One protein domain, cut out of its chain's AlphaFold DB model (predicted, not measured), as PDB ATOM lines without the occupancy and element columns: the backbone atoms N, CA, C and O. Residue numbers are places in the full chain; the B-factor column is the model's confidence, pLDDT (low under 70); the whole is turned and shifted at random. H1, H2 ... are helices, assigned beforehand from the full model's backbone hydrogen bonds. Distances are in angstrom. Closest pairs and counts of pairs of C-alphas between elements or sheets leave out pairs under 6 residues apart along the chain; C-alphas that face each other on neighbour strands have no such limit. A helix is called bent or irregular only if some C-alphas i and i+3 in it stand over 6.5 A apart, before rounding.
ATOM      1  N   LEU A   3     167.014 201.506 157.663       95.44
ATOM      2  CA  LEU A   3     165.903 201.302 156.747       95.44
ATOM      3  C   LEU A   3     165.691 202.583 155.931       95.44
ATOM      4  O   LEU A   3     165.396 203.641 156.491       95.44
ATOM      5  N   ASP A   4     165.804 202.470 154.608       96.56
ATOM      6  CA  ASP A   4     165.355 203.498 153.666       96.56
ATOM      7  C   ASP A   4     163.921 203.173 153.243       96.56
ATOM      8  O   ASP A   4     163.681 202.229 152.492       96.56
ATOM      9  N   ALA A   5     162.960 203.940 153.757       96.50
ATOM     10  CA  ALA A   5     161.547 203.723 153.463       96.50
ATOM     11  C   ALA A   5     161.071 204.464 152.201       96.50
ATOM     12  O   ALA A   5     159.899 204.366 151.842       96.50
ATOM     13  N   THR A   6     161.960 205.206 151.525       94.69
ATOM     14  CA  THR A   6     161.597 206.095 150.409       94.69
ATOM     15  C   THR A   6     160.882 205.351 149.294       94.69
ATOM     16  O   THR A   6     159.947 205.889 148.711       94.69
ATOM     17  N   ASP A   7     161.287 204.115 149.004       93.19
ATOM     18  CA  ASP A   7     160.718 203.333 147.904       93.19
ATOM     19  C   ASP A   7     159.230 203.017 148.117       93.19
ATOM     20  O   ASP A   7     158.485 202.902 147.141       93.19
ATOM     21  N   PHE A   8     158.781 202.983 149.376       95.62
ATOM     22  CA  PHE A   8     157.386 202.763 149.762       95.62
ATOM     23  C   PHE A   8     156.545 204.049 149.787       95.62
ATOM     24  O   PHE A   8     155.329 203.985 149.964       95.62
ATOM     25  N   CYS A   9     157.166 205.221 149.632       96.69
ATOM     26  CA  CYS A   9     156.473 206.505 149.643       96.69
ATOM     27  C   CYS A   9     155.832 206.827 148.283       96.69
ATOM     28  O   CYS A   9     156.288 206.380 147.226       96.69
ATOM     29  N   THR A  10     154.793 207.666 148.301       97.88
ATOM     30  CA  THR A  10     154.229 208.268 147.083       97.88
ATOM     31  C   THR A  10     155.240 209.209 146.431       97.88
ATOM     32  O   THR A  10     156.117 209.746 147.110       97.88
ATOM     33  N   ASP A  11     155.109 209.464 145.128       97.62
ATOM     34  CA  ASP A  11     156.019 210.373 144.415       97.62
ATOM     35  C   ASP A  11     155.991 211.796 144.987       97.62
ATOM     36  O   ASP A  11     157.025 212.454 145.081       97.62
ATOM     37  N   GLU A  12     154.824 212.249 145.454       97.00
ATOM     38  CA  GLU A  12     154.689 213.524 146.157       97.00
ATOM     39  C   GLU A  12     155.562 213.567 147.418       97.00
ATOM     40  O   GLU A  12     156.355 214.491 147.588       97.00
ATOM     41  N   LEU A  13     155.462 212.551 148.282       96.88
ATOM     42  CA  LEU A  13     156.248 212.500 149.513       96.88
ATOM     43  C   LEU A  13     157.741 212.312 149.215       96.88
ATOM     44  O   LEU A  13     158.567 212.971 149.845       96.88
ATOM     45  N   LYS A  14     158.091 211.485 148.220       97.06
ATOM     46  CA  LYS A  14     159.473 211.318 147.740       97.06
ATOM     47  C   LYS A  14     160.091 212.665 147.381       97.06
ATOM     48  O   LYS A  14     161.182 212.971 147.854       97.06
ATOM     49  N   ASN A  15     159.384 213.498 146.616       96.19
ATOM     50  CA  ASN A  15     159.880 214.817 146.220       96.19
ATOM     51  C   ASN A  15     160.174 215.732 147.421       96.19
ATOM     52  O   ASN A  15     161.120 216.516 147.354       96.19
ATOM     53  N   LYS A  16     159.421 215.602 148.522       96.75
ATOM     54  CA  LYS A  16     159.644 216.371 149.759       96.75
ATOM     55  C   LYS A  16     160.845 215.869 150.573       96.75
ATOM     56  O   LYS A  16     161.596 216.680 151.103       96.75
ATOM     57  N   ILE A  17     161.055 214.550 150.666       96.75
ATOM     58  CA  ILE A  17     162.102 213.956 151.531       96.75
ATOM     59  C   ILE A  17     163.464 213.776 150.844       96.75
ATOM     60  O   ILE A  17     164.498 213.772 151.515       96.75
ATOM     61  N   LEU A  18     163.496 213.627 149.513       96.25
ATOM     62  CA  LEU A  18     164.722 213.355 148.750       96.25
ATOM     63  C   LEU A  18     165.839 214.399 148.945       96.25
ATOM     64  O   LEU A  18     166.986 213.971 149.104       96.25
ATOM     65  N   PRO A  19     165.569 215.724 148.965       95.81
ATOM     66  CA  PRO A  19     166.620 216.725 149.153       95.81
ATOM     67  C   PRO A  19     167.388 216.526 150.462       95.81
ATOM     68  O   PRO A  19     168.618 216.441 150.458       95.81
ATOM     69  N   LEU A  20     166.663 216.369 151.574       95.44
ATOM     70  CA  LEU A  20     167.263 216.118 152.881       95.44
ATOM     71  C   LEU A  20     167.953 214.750 152.932       95.44
ATOM     72  O   LEU A  20     169.080 214.646 153.415       95.44
ATOM     73  N   LYS A  21     167.303 213.704 152.407       95.38
ATOM     74  CA  LYS A  21     167.848 212.339 152.386       95.38
ATOM     75  C   LYS A  21     169.202 212.265 151.687       95.38
ATOM     76  O   LYS A  21     170.137 211.652 152.203       95.38
ATOM     77  N   ASN A  22     169.303 212.874 150.507       95.44
ATOM     78  CA  ASN A  22     170.522 212.849 149.708       95.44
ATOM     79  C   ASN A  22     171.665 213.549 150.447       95.44
ATOM     80  O   ASN A  22     172.748 212.977 150.558       95.44
ATOM     81  N   ARG A  23     171.393 214.716 151.048       94.69
ATOM     82  CA  ARG A  23     172.390 215.442 151.842       94.69
ATOM     83  C   ARG A  23     172.843 214.655 153.074       94.69
ATOM     84  O   ARG A  23     174.035 214.623 153.359       94.69
ATOM     85  N   LEU A  24     171.929 213.976 153.774       93.25
ATOM     86  CA  LEU A  24     172.291 213.100 154.897       93.25
ATOM     87  C   LEU A  24     173.246 211.983 154.453       93.25
ATOM     88  O   LEU A  24     174.271 211.768 155.096       93.25
ATOM     89  N   ARG A  25     172.970 211.321 153.322       92.31
ATOM     90  CA  ARG A  25     173.849 210.264 152.791       92.31
ATOM     91  C   ARG A  25     175.220 210.772 152.355       92.31
ATOM     92  O   ARG A  25     176.198 210.036 152.465       92.31
ATOM     93  N   GLU A  26     175.303 211.988 151.826       92.69
ATOM     94  CA  GLU A  26     176.584 212.625 151.501       92.69
ATOM     95  C   GLU A  26     177.416 212.848 152.766       92.69
ATOM     96  O   GLU A  26     178.551 212.377 152.836       92.69
ATOM     97  N   LEU A  27     176.821 213.456 153.794       90.06
ATOM     98  CA  LEU A  27     177.495 213.714 155.069       90.06
ATOM     99  C   LEU A  27     177.960 212.424 155.751       90.06
ATOM    100  O   LEU A  27     179.048 212.379 156.320       90.06
ATOM    101  N   GLU A  28     177.183 211.344 155.680       88.44
ATOM    102  CA  GLU A  28     177.614 210.054 156.227       88.44
ATOM    103  C   GLU A  28     178.830 209.480 155.505       88.44
ATOM    104  O   GLU A  28     179.777 209.042 156.162       88.44
ATOM    105  N   LYS A  29     178.854 209.547 154.169       90.50
ATOM    106  CA  LYS A  29     180.014 209.121 153.373       90.50
ATOM    107  C   LYS A  29     181.250 209.965 153.672       90.50
ATOM    108  O   LYS A  29     182.359 209.427 153.737       90.50
ATOM    109  N   GLU A  30     181.076 211.271 153.868       90.44
ATOM    110  CA  GLU A  30     182.148 212.185 154.271       90.44
ATOM    111  C   GLU A  30     182.698 211.807 155.657       90.44
ATOM    112  O   GLU A  30     183.912 211.636 155.812       90.44
ATOM    113  N   ARG A  31     181.817 211.572 156.640       86.62
ATOM    114  CA  ARG A  31     182.189 211.148 158.004       86.62
ATOM    115  C   ARG A  31     182.894 209.793 158.012       86.62
ATOM    116  O   ARG A  31     183.880 209.622 158.727       86.62
ATOM    117  N   GLU A  32     182.425 208.830 157.225       86.50
ATOM    118  CA  GLU A  32     183.051 207.509 157.116       86.50
ATOM    119  C   GLU A  32     184.434 207.589 156.453       86.50
ATOM    120  O   GLU A  32     185.407 207.019 156.952       86.50
ATOM    121  N   SER A  33     184.560 208.388 155.392       88.31
ATOM    122  CA  SER A  33     185.842 208.646 154.728       88.31
ATOM    123  C   SER A  33     186.849 209.324 155.663       88.31
ATOM    124  O   SER A  33     188.027 208.960 155.667       88.31
ATOM    125  N   ALA A  34     186.402 210.279 156.483       87.31
ATOM    126  CA  ALA A  34     187.237 210.933 157.488       87.31
ATOM    127  C   ALA A  34     187.688 209.950 158.583       87.31
ATOM    128  O   ALA A  34     188.879 209.888 158.892       87.31
ATOM    129  N   LYS A  35     186.777 209.114 159.107       84.56
ATOM    130  CA  LYS A  35     187.107 208.059 160.085       84.56
ATOM    131  C   LYS A  35     188.129 207.063 159.533       84.56
ATOM    132  O   LYS A  35     189.057 206.689 160.248       84.56
ATOM    133  N   ASN A  36     187.992 206.652 158.272       83.69
ATOM    134  CA  ASN A  36     188.928 205.721 157.639       83.69
ATOM    135  C   ASN A  36     190.322 206.342 157.459       83.69
ATOM    136  O   ASN A  36     191.319 205.688 157.761       83.69
ATOM    137  N   LYS A  37     190.406 207.616 157.050       87.25
ATOM    138  CA  LYS A  37     191.680 208.355 156.984       87.25
ATOM    139  C   LYS A  37     192.329 208.513 158.363       87.25
ATOM    140  O   LYS A  37     193.536 208.324 158.484       87.25
ATOM    141  N   ALA A  38     191.540 208.801 159.400       83.00
ATOM    142  CA  ALA A  38     192.028 208.912 160.776       83.00
ATOM    143  C   ALA A  38     192.581 207.574 161.303       83.00
ATOM    144  O   ALA A  38     193.653 207.537 161.893       83.00
ATOM    145  N   LYS A  39     191.908 206.447 161.022       80.12
ATOM    146  CA  LYS A  39     192.400 205.105 161.396       80.12
ATOM    147  C   LYS A  39     193.709 204.717 160.699       80.12
ATOM    148  O   LYS A  39     194.496 203.973 161.271       80.12
ATOM    149  N   LEU A  40     193.936 205.202 159.476       75.12
ATOM    150  CA  LEU A  40     195.166 204.964 158.706       75.12
ATOM    151  C   LEU A  40     196.341 205.855 159.140       75.12
ATOM    152  O   LEU A  40     197.478 205.542 158.809       75.12
ATOM    153  N   SER A  41     196.077 206.955 159.849       71.00
ATOM    154  CA  SER A  41     197.080 207.937 160.289       71.00
ATOM    155  C   SER A  41     197.463 207.789 161.766       71.00
ATOM    156  O   SER A  41     198.041 208.707 162.335       71.00
ATOM    157  N   ILE A  42     197.187 206.633 162.386       57.91
ATOM    158  CA  ILE A  42     197.613 206.328 163.760       57.91
ATOM    159  C   ILE A  42     199.124 206.030 163.774       57.91
ATOM    160  O   ILE A  42     199.547 204.888 163.898       57.91
ATOM    161  N   ASP A  43     199.912 207.092 163.636       50.53
ATOM    162  CA  ASP A  43     201.238 207.273 164.215       50.53
ATOM    163  C   ASP A  43     201.248 208.704 164.792       50.53
ATOM    164  O   ASP A  43     201.326 209.675 164.050       50.53
ATOM    165  N   ASN A  44     201.108 208.798 166.123       47.66
ATOM    166  CA  ASN A  44     201.282 209.966 167.006       47.66
ATOM    167  C   ASN A  44     200.625 211.310 166.605       47.66
ATOM    168  O   ASN A  44     201.197 212.075 165.841       47.66
ATOM    169  N   ASP A  45     199.505 211.668 167.246       43.09
ATOM    170  CA  ASP A  45     199.471 212.827 168.163       43.09
ATOM    171  C   ASP A  45     198.098 213.016 168.836       43.09
ATOM    172  O   ASP A  45     197.034 212.936 168.219       43.09
ATOM    173  N   ASP A  46     198.154 213.272 170.143       48.41
ATOM    174  CA  ASP A  46     197.045 213.570 171.049       48.41
ATOM    175  C   ASP A  46     196.784 215.085 171.076       48.41
ATOM    176  O   ASP A  46     197.299 215.799 171.933       48.41
ATOM    177  N   GLN A  47     196.013 215.604 170.114       47.88
ATOM    178  CA  GLN A  47     195.359 216.918 170.231       47.88
ATOM    179  C   GLN A  47     194.313 217.134 169.127       47.88
ATOM    180  O   GLN A  47     194.650 217.410 167.982       47.88
ATOM    181  N   GLY A  48     193.017 217.053 169.467       43.38
ATOM    182  CA  GLY A  48     191.956 217.285 168.473       43.38
ATOM    183  C   GLY A  48     190.516 217.426 168.977       43.38
ATOM    184  O   GLY A  48     189.592 217.278 168.185       43.38
ATOM    185  N   LEU A  49     190.269 217.704 170.264       42.91
ATOM    186  CA  LEU A  49     188.891 217.770 170.795       42.91
ATOM    187  C   LEU A  49     188.161 219.118 170.580       42.91
ATOM    188  O   LEU A  49     186.994 219.231 170.956       42.91
ATOM    189  N   ALA A  50     188.804 220.136 169.996       39.19
ATOM    190  CA  ALA A  50     188.240 221.491 169.907       39.19
ATOM    191  C   ALA A  50     187.519 221.823 168.579       39.19
ATOM    192  O   ALA A  50     186.597 222.636 168.608       39.19
ATOM    193  N   ASP A  51     187.853 221.172 167.455       47.38
ATOM    194  CA  ASP A  51     187.275 221.499 166.131       47.38
ATOM    195  C   ASP A  51     185.936 220.797 165.823       47.38
ATOM    196  O   ASP A  51     185.139 221.298 165.037       47.38
ATOM    197  N   SER A  52     185.606 219.678 166.483       52.47
ATOM    198  CA  SER A  52     184.406 218.882 166.136       52.47
ATOM    199  C   SER A  52     183.052 219.552 166.425       52.47
ATOM    200  O   SER A  52     182.053 219.182 165.814       52.47
ATOM    201  N   LYS A  53     182.965 220.516 167.353       52.16
ATOM    202  CA  LYS A  53     181.665 221.096 167.762       52.16
ATOM    203  C   LYS A  53     181.129 222.172 166.811       52.16
ATOM    204  O   LYS A  53     179.910 222.336 166.711       52.16
ATOM    205  N   ASN A  54     182.015 222.905 166.134       57.31
ATOM    206  CA  ASN A  54     181.611 223.946 165.183       57.31
ATOM    207  C   ASN A  54     181.032 223.335 163.902       57.31
ATOM    208  O   ASN A  54     180.033 223.831 163.381       57.31
ATOM    209  N   ASP A  55     181.594 222.213 163.459       66.75
ATOM    210  CA  ASP A  55     181.126 221.502 162.273       66.75
ATOM    211  C   ASP A  55     179.733 220.889 162.480       66.75
ATOM    212  O   ASP A  55     178.837 221.125 161.670       66.75
ATOM    213  N   GLU A  56     179.479 220.191 163.598       72.31
ATOM    214  CA  GLU A  56     178.159 219.581 163.855       72.31
ATOM    215  C   GLU A  56     177.021 220.607 163.907       72.31
ATOM    216  O   GLU A  56     175.938 220.365 163.370       72.31
ATOM    217  N   THR A  57     177.273 221.773 164.505       76.88
ATOM    218  CA  THR A  57     176.273 222.847 164.588       76.88
ATOM    219  C   THR A  57     175.978 223.433 163.204       76.88
ATOM    220  O   THR A  57     174.816 223.655 162.861       76.88
ATOM    221  N   THR A  58     177.011 223.612 162.378       83.31
ATOM    222  CA  THR A  58     176.877 224.146 161.014       83.31
ATOM    223  C   THR A  58     176.086 223.189 160.119       83.31
ATOM    224  O   THR A  58     175.130 223.602 159.458       83.31
ATOM    225  N   TYR A  59     176.392 221.887 160.163       83.94
ATOM    226  CA  TYR A  59     175.652 220.876 159.401       83.94
ATOM    227  C   TYR A  59     174.188 220.769 159.830       83.94
ATOM    228  O   TYR A  59     173.303 220.640 158.980       83.94
ATOM    229  N   ALA A  60     173.908 220.871 161.132       86.50
ATOM    230  CA  ALA A  60     172.541 220.852 161.645       86.50
ATOM    231  C   ALA A  60     171.687 221.983 161.048       86.50
ATOM    232  O   ALA A  60     170.521 221.778 160.705       86.50
ATOM    233  N   GLU A  61     172.254 223.183 160.924       88.38
ATOM    234  CA  GLU A  61     171.571 224.338 160.339       88.38
ATOM    235  C   GLU A  61     171.377 224.203 158.827       88.38
ATOM    236  O   GLU A  61     170.314 224.562 158.315       88.38
ATOM    237  N   GLU A  62     172.368 223.673 158.111       90.50
ATOM    238  CA  GLU A  62     172.249 223.370 156.681       90.50
ATOM    239  C   GLU A  62     171.130 222.364 156.411       90.50
ATOM    240  O   GLU A  62     170.272 222.602 155.560       90.50
ATOM    241  N   LEU A  63     171.096 221.267 157.167       91.88
ATOM    242  CA  LEU A  63     170.103 220.216 156.989       91.88
ATOM    243  C   LEU A  63     168.690 220.701 157.317       91.88
ATOM    244  O   LEU A  63     167.749 220.376 156.595       91.88
ATOM    245  N   LYS A  64     168.528 221.546 158.342       91.88
ATOM    246  CA  LYS A  64     167.224 222.146 158.670       91.88
ATOM    247  C   LYS A  64     166.641 222.978 157.528       91.88
ATOM    248  O   LYS A  64     165.423 223.023 157.389       91.88
ATOM    249  N   LYS A  65     167.478 223.604 156.693       93.50
ATOM    250  CA  LYS A  65     167.021 224.378 155.521       93.50
ATOM    251  C   LYS A  65     166.480 223.495 154.395       93.50
ATOM    252  O   LYS A  65     165.754 223.996 153.545       93.50
ATOM    253  N   LEU A  66     166.836 222.210 154.383       94.50
ATOM    254  CA  LEU A  66     166.384 221.236 153.385       94.50
ATOM    255  C   LEU A  66     165.086 220.523 153.786       94.50
ATOM    256  O   LEU A  66     164.566 219.736 152.999       94.50
ATOM    257  N   ILE A  67     164.576 220.766 154.996       95.00
ATOM    258  CA  ILE A  67     163.311 220.195 155.456       95.00
ATOM    259  C   ILE A  67     162.158 220.910 154.746       95.00
ATOM    260  O   ILE A  67     162.037 222.134 154.813       95.00
ATOM    261  N   ASP A  68     161.282 220.134 154.109       96.12
ATOM    262  CA  ASP A  68     160.063 220.663 153.506       96.12
ATOM    263  C   ASP A  68     159.151 221.325 154.570       96.12
ATOM    264  O   ASP A  68     158.915 220.735 155.632       96.12
ATOM    265  N   PRO A  69     158.614 222.539 154.326       95.12
ATOM    266  CA  PRO A  69     157.812 223.262 155.313       95.12
ATOM    267  C   PRO A  69     156.537 222.546 155.762       95.12
ATOM    268  O   PRO A  69     156.090 222.791 156.884       95.12
ATOM    269  N   ASP A  70     155.936 221.710 154.911       94.56
ATOM    270  CA  ASP A  70     154.740 220.951 155.277       94.56
ATOM    271  C   ASP A  70     155.115 219.824 156.236       94.56
ATOM    272  O   ASP A  70     154.481 219.670 157.279       94.56
ATOM    273  N   LEU A  71     156.202 219.102 155.936       94.12
ATOM    274  CA  LEU A  71     156.716 218.047 156.814       94.12
ATOM    275  C   LEU A  71     157.195 218.607 158.157       94.12
ATOM    276  O   LEU A  71     157.012 217.971 159.187       94.12
ATOM    277  N   ASN A  72     157.762 219.817 158.173       93.19
ATOM    278  CA  ASN A  72     158.190 220.469 159.413       93.19
ATOM    279  C   ASN A  72     157.019 220.869 160.330       93.19
ATOM    280  O   ASN A  72     157.200 221.039 161.535       93.19
ATOM    281  N   LYS A  73     155.822 221.071 159.765       95.25
ATOM    282  CA  LYS A  73     154.605 221.393 160.530       95.25
ATOM    283  C   LYS A  73     153.863 220.145 161.001       95.25
ATOM    284  O   LYS A  73     153.059 220.249 161.927       95.25
ATOM    285  N   ASP A  74     154.108 219.000 160.372       95.25
ATOM    286  CA  ASP A  74     153.448 217.738 160.685       95.25
ATOM    287  C   ASP A  74     154.146 217.018 161.850       95.25
ATOM    288  O   ASP A  74     155.227 216.434 161.723       95.25
TER     289      ASP A  74
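This is residues 3 to 74 of the 152 residues of the protein "Ubp6p" of Rhizophagus irregularis (strain DAOM 197198w) (UniProt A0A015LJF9). The domain is a long, open helical hairpin: H1 runs out, residues 41 to 51 loop round, and the shorter H2 folds back, with the small H3 near the early part of H1. Residues 28 to 58 stand free and stick out as a long arm. The printed part has 72 residues with three named helices, H1, H2 and H3, and no named strand, all helix. It is only just loose, close to extended, with a radius of gyration of the C-alphas of 16.7 A and spans of 51 by 23 by 14 A.

H1, residues 11 to 40, has a kink of 45 degrees near residue 18 and is irregular, C-alphas 16 and 19 being 7.0 A apart. H2, residues 52 to 65, forms a hairpin with H1, opposite ways at a shallow tilt of 14 degrees. They only just touch, with 3 pairs of C-alphas within 8 A, through residues 20 to 24 and residue 63 alone; the closest C-alphas, of Leu 20 and Leu 63, are 6.5 A apart. H3, residues 69 to 73, is close to H1 but not clearly touching, the closest C-alphas, of Lys 16 and Leu 71, being 7.8 A apart. H2 and H3 are apart. Every O i to N i+4 pair is within hydrogen-bond range in H3, 24 of 26 in H1 and 9 of 10 in H2.

H1 begins at C-alpha 11 (156.019, 210.373, 144.415) and is 42.0 A long; H2 is 21.1 A. H3 ends at C-alpha 73 (154.605, 221.393, 160.530).

The C-alphas farthest apart, of Glu 12 and Asn 44, are 51.2 A apart. The printed part has no cut. The link from H1 to H2 is long, that from H2 to H3 tight. Residues 42 to 55 have pLDDT under 70.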